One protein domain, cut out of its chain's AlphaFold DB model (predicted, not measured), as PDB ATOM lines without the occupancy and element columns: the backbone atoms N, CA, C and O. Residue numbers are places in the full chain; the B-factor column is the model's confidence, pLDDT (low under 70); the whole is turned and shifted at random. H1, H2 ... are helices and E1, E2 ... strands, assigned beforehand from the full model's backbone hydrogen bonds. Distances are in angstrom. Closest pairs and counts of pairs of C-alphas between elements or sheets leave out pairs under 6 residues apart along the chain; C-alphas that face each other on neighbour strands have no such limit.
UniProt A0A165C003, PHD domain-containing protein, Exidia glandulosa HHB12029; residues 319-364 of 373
ATOM      1  N   THR A 319     -46.495  18.679   2.854       92.06
ATOM      2  CA  THR A 319     -46.356  19.375   1.568       92.06
ATOM      3  C   THR A 319     -46.053  18.403   0.431       92.06
ATOM      4  O   THR A 319     -46.660  18.510  -0.632       92.06
ATOM      5  N   GLU A 320     -45.196  17.405   0.667       94.06
ATOM      6  CA  GLU A 320     -44.953  16.315  -0.283       94.06
ATOM      7  C   GLU A 320     -46.195  15.444  -0.501       94.06
ATOM      8  O   GLU A 320     -46.389  14.949  -1.600       94.06
ATOM      9  N   ARG A 321     -47.065  15.252   0.502       93.06
ATOM     10  CA  ARG A 321     -48.325  14.493   0.329       93.06
ATOM     11  C   ARG A 321     -49.371  15.267  -0.463       93.06
ATOM     12  O   ARG A 321     -50.137  14.657  -1.206       93.06
ATOM     13  N   ALA A 322     -49.426  16.583  -0.273       91.75
ATOM     14  CA  ALA A 322     -50.335  17.463  -0.997       91.75
ATOM     15  C   ALA A 322     -49.898  17.643  -2.461       91.75
ATOM     16  O   ALA A 322     -50.741  17.643  -3.357       91.75
ATOM     17  N   GLY A 323     -48.588  17.745  -2.707       85.69
ATOM     18  CA  GLY A 323     -48.002  17.725  -4.043       85.69
ATOM     19  C   GLY A 323     -47.875  16.290  -4.545       85.69
ATOM     20  O   GLY A 323     -46.874  15.635  -4.280       85.69
ATOM     21  N   SER A 324     -48.868  15.797  -5.287       76.69
ATOM     22  CA  SER A 324     -48.979  14.411  -5.785       76.69
ATOM     23  C   SER A 324     -47.777  13.845  -6.558       76.69
ATOM     24  O   SER A 324     -47.790  12.672  -6.927       76.69
ATOM     25  N   ASP A 325     -46.756  14.654  -6.822       86.88
ATOM     26  CA  ASP A 325     -45.743  14.390  -7.835       86.88
ATOM     27  C   ASP A 325     -44.438  13.829  -7.260       86.88
ATOM     28  O   ASP A 325     -43.619  13.322  -8.016       86.88
ATOM     29  N   ALA A 326     -44.230  13.864  -5.938       94.44
ATOM     30  CA  ALA A 326     -43.004  13.352  -5.307       94.44
ATOM     31  C   ALA A 326     -43.199  12.024  -4.554       94.44
ATOM     32  O   ALA A 326     -42.227  11.317  -4.252       94.44
ATOM     33  N   VAL A 327     -44.446  11.667  -4.235       96.69
ATOM     34  CA  VAL A 327     -44.762  10.554  -3.332       96.69
ATOM     35  C   VAL A 327     -45.915   9.701  -3.840       96.69
ATOM     36  O   VAL A 327     -46.765  10.134  -4.611       96.69
ATOM     37  N   ILE A 328     -45.956   8.455  -3.382       96.62
ATOM     38  CA  ILE A 328     -46.974   7.477  -3.736       96.62
ATOM     39  C   ILE A 328     -47.477   6.757  -2.486       96.62
ATOM     40  O   ILE A 328     -46.699   6.350  -1.617       96.62
ATOM     41  N   GLN A 329     -48.797   6.601  -2.389       95.75
ATOM     42  CA  GLN A 329     -49.441   5.890  -1.290       95.75
ATOM     43  C   GLN A 329     -49.629   4.410  -1.644       95.75
ATOM     44  O   GLN A 329     -50.102   4.070  -2.731       95.75
ATOM     45  N   CYS A 330     -49.288   3.511  -0.722       95.88
ATOM     46  CA  CYS A 330     -49.615   2.096  -0.851       95.88
ATOM     47  C   CYS A 330     -51.127   1.886  -0.668       95.88
ATOM     48  O   CYS A 330     -51.710   2.334   0.317       95.88
ATOM     49  N   LYS A 331     -51.753   1.160  -1.599       95.69
ATOM     50  CA  LYS A 331     -53.196   0.869  -1.608       95.69
ATOM     51  C   LYS A 331     -53.658  -0.006  -0.435       95.69
ATOM     52  O   LYS A 331     -54.830   0.044  -0.059       95.69
ATOM     53  N   GLU A 332     -52.776  -0.830   0.125       93.44
ATOM     54  CA  GLU A 332     -53.142  -1.744   1.206       93.44
ATOM     55  C   GLU A 332     -53.368  -0.990   2.521       93.44
ATOM     56  O   GLU A 332     -52.455  -0.380   3.076       93.44
ATOM     57  N   LYS A 333     -54.593  -1.083   3.060       88.50
ATOM     58  CA  LYS A 333     -55.025  -0.363   4.278       88.50
ATOM     59  C   LYS A 333     -54.185  -0.689   5.519       88.50
ATOM     60  O   LYS A 333     -54.223   0.058   6.490       88.50
ATOM     61  N   GLN A 334     -53.485  -1.822   5.498       86.12
ATOM     62  CA  GLN A 334     -52.639  -2.312   6.588       86.12
ATOM     63  C   GLN A 334     -51.139  -2.126   6.316       86.12
ATOM     64  O   GLN A 334     -50.321  -2.675   7.046       86.12
ATOM     65  N   CYS A 335     -50.754  -1.366   5.285       90.81
ATOM     66  CA  CYS A 335     -49.350  -1.052   5.046       90.81
ATOM     67  C   CYS A 335     -48.807  -0.169   6.181       90.81
ATOM     68  O   CYS A 335     -49.324   0.921   6.412       90.81
ATOM     69  N   GLU A 336     -47.750  -0.622   6.861       84.62
ATOM     70  CA  GLU A 336     -47.135   0.095   7.991       84.62
ATOM     71  C   GLU A 336     -46.599   1.479   7.588       84.62
ATOM     72  O   GLU A 336     -46.770   2.446   8.321       84.62
ATOM     73  N   THR A 337     -45.983   1.578   6.406       90.56
ATOM     74  CA  THR A 337     -45.311   2.798   5.929       90.56
ATOM     75  C   THR A 337     -46.265   3.804   5.276       90.56
ATOM     76  O   THR A 337     -46.008   5.000   5.326       90.56
ATOM     77  N   LYS A 338     -47.376   3.342   4.677       93.50
ATOM     78  CA  LYS A 338     -48.373   4.111   3.892       93.50
ATOM     79  C   LYS A 338     -47.829   4.938   2.708       93.50
ATOM     80  O   LYS A 338     -48.354   4.767   1.614       93.50
ATOM     81  N   TRP A 339     -46.814   5.782   2.885       95.31
ATOM     82  CA  TRP A 339     -46.285   6.748   1.914       95.31
ATOM     83  C   TRP A 339     -44.825   6.475   1.553       95.31
ATOM     84  O   TRP A 339     -43.998   6.188   2.415       95.31
ATOM     85  N   TYR A 340     -44.501   6.588   0.268       96.44
ATOM     86  CA  TYR A 340     -43.163   6.343  -0.262       96.44
ATOM     87  C   TYR A 340     -42.773   7.459  -1.226       96.44
ATOM     88  O   TYR A 340     -43.601   7.868  -2.031       96.44
ATOM     89  N   HIS A 341     -41.518   7.906  -1.214       97.12
ATOM     90  CA  HIS A 341     -40.982   8.709  -2.314       97.12
ATOM     91  C   HIS A 341     -40.978   7.879  -3.603       97.12
ATOM     92  O   HIS A 341     -40.620   6.696  -3.576       97.12
ATOM     93  N   LEU A 342     -41.341   8.488  -4.733       97.06
ATOM     94  CA  LEU A 342     -41.395   7.816  -6.041       97.06
ATOM     95  C   LEU A 342     -40.062   7.146  -6.411       97.06
ATOM     96  O   LEU A 342     -40.041   5.969  -6.780       97.06
ATOM     97  N   ALA A 343     -38.945   7.841  -6.168       96.75
ATOM     98  CA  ALA A 343     -37.596   7.310  -6.366       96.75
ATOM     99  C   ALA A 343     -37.330   6.043  -5.530       96.75
ATOM    100  O   ALA A 343     -36.788   5.057  -6.029       96.75
ATOM    101  N   CYS A 344     -37.777   6.023  -4.269       96.81
ATOM    102  CA  CYS A 344     -37.614   4.870  -3.378       96.81
ATOM    103  C   CYS A 344     -38.503   3.687  -3.780       96.81
ATOM    104  O   CYS A 344     -38.125   2.528  -3.614       96.81
ATOM    105  N   ALA A 345     -39.685   3.976  -4.325       96.00
ATOM    106  CA  ALA A 345     -40.611   2.991  -4.872       96.00
ATOM    107  C   ALA A 345     -40.216   2.493  -6.276       96.00
ATOM    108  O   ALA A 345     -40.867   1.577  -6.789       96.00
ATOM    109  N   LYS A 346     -39.178   3.080  -6.893       96.25
ATOM    110  CA  LYS A 346     -38.796   2.868  -8.299       96.25
ATOM    111  C   LYS A 346     -39.998   3.057  -9.232       96.25
ATOM    112  O   LYS A 346     -40.345   2.162 -10.002       96.25
ATOM    113  N   GLN A 347     -40.708   4.169  -9.066       97.00
ATOM    114  CA  GLN A 347     -41.826   4.579  -9.912       97.00
ATOM    115  C   GLN A 347     -41.537   5.971 -10.469       97.00
ATOM    116  O   GLN A 347     -41.074   6.828  -9.727       97.00
ATOM    117  N   ASP A 348     -41.867   6.204 -11.736       95.75
ATOM    118  CA  ASP A 348     -41.642   7.508 -12.376       95.75
ATOM    119  C   ASP A 348     -42.808   8.488 -12.153       95.75
ATOM    120  O   ASP A 348     -42.663   9.689 -12.344       95.75
ATOM    121  N   TYR A 349     -43.981   7.986 -11.749       95.44
ATOM    122  CA  TYR A 349     -45.185   8.785 -11.504       95.44
ATOM    123  C   TYR A 349     -46.125   8.115 -10.492       95.44
ATOM    124  O   TYR A 349     -46.139   6.889 -10.327       95.44
ATOM    125  N   ALA A 350     -46.958   8.918  -9.824       93.25
ATOM    126  CA  ALA A 350     -47.899   8.447  -8.812       93.25
ATOM    127  C   ALA A 350     -49.102   7.715  -9.437       93.25
ATOM    128  O   ALA A 350     -50.057   8.308  -9.941       93.25
ATOM    129  N   ARG A 351     -49.091   6.379  -9.384       93.50
ATOM    130  CA  ARG A 351     -50.237   5.548  -9.790       93.50
ATOM    131  C   ARG A 351     -51.277   5.479  -8.666       93.50
ATOM    132  O   ARG A 351     -50.958   5.049  -7.562       93.50
ATOM    133  N   LYS A 352     -52.554   5.752  -8.980       91.06
ATOM    134  CA  LYS A 352     -53.694   5.686  -8.029       91.06
ATOM    135  C   LYS A 352     -53.883   4.329  -7.322       91.06
ATOM    136  O   LYS A 352     -54.579   4.257  -6.317       91.06
ATOM    137  N   ALA A 353     -53.320   3.241  -7.852       94.25
ATOM    138  CA  ALA A 353     -53.507   1.881  -7.339       94.25
ATOM    139  C   ALA A 353     -52.183   1.112  -7.182       94.25
ATOM    140  O   ALA A 353     -52.090  -0.059  -7.550       94.25
ATOM    141  N   TRP A 354     -51.145   1.766  -6.664       96.06
ATOM    142  CA  TRP A 354     -49.854   1.125  -6.418       96.06
ATOM    143  C   TRP A 354     -49.820   0.365  -5.084       96.06
ATOM    144  O   TRP A 354     -50.476   0.733  -4.114       96.06
ATOM    145  N   THR A 355     -49.065  -0.731  -5.039       96.38
ATOM    146  CA  THR A 355     -48.850  -1.558  -3.840       96.38
ATOM    147  C   THR A 355     -47.350  -1.749  -3.658       96.38
ATOM    148  O   THR A 355     -46.666  -2.086  -4.625       96.38
ATOM    149  N   CYS A 356     -46.833  -1.522  -2.449       95.62
ATOM    150  CA  CYS A 356     -45.401  -1.645  -2.183       95.62
ATOM    151  C   CYS A 356     -44.923  -3.101  -2.268       95.62
ATOM    152  O   CYS A 356     -45.724  -4.030  -2.159       95.62
ATOM    153  N   ALA A 357     -43.611  -3.299  -2.433       93.56
ATOM    154  CA  ALA A 357     -43.010  -4.630  -2.547       93.56
ATOM    155  C   ALA A 357     -43.400  -5.547  -1.373       93.56
ATOM    156  O   ALA A 357     -43.909  -6.638  -1.609       93.56
ATOM    157  N   SER A 358     -43.299  -5.052  -0.134       91.00
ATOM    158  CA  SER A 358     -43.670  -5.806   1.071       91.00
ATOM    159  C   SER A 358     -45.109  -6.331   1.008       91.00
ATOM    160  O   SER A 358     -45.348  -7.520   1.173       91.00
ATOM    161  N   CYS A 359     -46.071  -5.462   0.681       92.94
ATOM    162  CA  CYS A 359     -47.478  -5.852   0.602       92.94
ATOM    163  C   CYS A 359     -47.798  -6.725  -0.624       92.94
ATOM    164  O   CYS A 359     -48.752  -7.501  -0.595       92.94
ATOM    165  N   LYS A 360     -47.029  -6.604  -1.713       92.25
ATOM    166  CA  LYS A 360     -47.204  -7.425  -2.919       92.25
ATOM    167  C   LYS A 360     -46.825  -8.884  -2.666       92.25
ATOM    168  O   LYS A 360     -47.463  -9.776  -3.224       92.25
ATOM    169  N   ASP A 361     -45.820  -9.116  -1.830       86.00
ATOM    170  CA  ASP A 361     -45.380 -10.464  -1.478       86.00
ATOM    171  C   ASP A 361     -46.319 -11.124  -0.460       86.00
ATOM    172  O   ASP A 361     -46.657 -12.294  -0.626       86.00
ATOM    173  N   ASP A 362     -46.873 -10.356   0.485       80.25
ATOM    174  CA  ASP A 362     -47.904 -10.843   1.416       80.25
ATOM    175  C   ASP A 362     -49.238 -11.186   0.706       80.25
ATOM    176  O   ASP A 362     -49.976 -12.087   1.113       80.25
ATOM    177  N   GLY A 363     -49.571 -10.472  -0.376       64.62
ATOM    178  CA  GLY A 363     -50.850 -10.581  -1.090       64.62
ATOM    179  C   GLY A 363     -51.009 -11.801  -2.006       64.62
ATOM    180  O   GLY A 363     -52.094 -12.008  -2.552       64.62
ATOM    181  N   ARG A 364     -49.968 -12.627  -2.178       56.31
ATOM    182  CA  ARG A 364     -50.028 -13.866  -2.981       56.31
ATOM    183  C   ARG A 364     -50.671 -15.051  -2.261       56.31
ATOM    184  O   ARG A 364     -50.711 -16.145  -2.813       56.31
TER     185      ARG A 364
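AT A GLANCE: This is residues 319 to 364 of the 373 residues of the protein "PHD domain-containing protein" of Exidia glandulosa HHB12029 (UniProt A0A165C003). A small two-strand hairpin, E1 and E2, sits in the middle of a loop-rich body, with short helices H1 and H3 at opposite ends. The 46 printed residues hold three named helices and two named strands, ordered H1, E1, E2, H2, H3; the sheet, E1 - E2, is antiparallel. The class is mixed, with under half the residues in named elements. The whole is compact, radius of gyration of the C-alphas 10.2 A, and spans 31 by 18 by 16 A.

IN THESE COORDINATES: Find C-alpha 319 at (-46.356, 19.375, 1.568), where H1, residues 319 to 322, begins. Next come E1, 327 to 329, 6.9 A; E2, 339 to 341, 7.1 A; and H2, 342 to 345. H3, 357 to 362, runs 8.8 A to C-alpha 362 at (-47.904, -10.843, 1.416).

HOW THE PARTS SIT: In the hairpin, find N 328 and O 340 within hydrogen-bond range, 2.8 A. The closest C-alphas of E1 and H2 are Val 327 and Leu 342, 5.1 A. H1 and H3 are apart. In H3 every O i to N i+4 pair is within range; H1 and H2 are too short for one.

THE WHOLE: The C-alphas of Thr 319 and Arg 364, the two farthest apart, are 33.8 A apart. The printed part has no cut. The link from H2 to H3 is long. Confidence is under 70 at residues 363 to 364.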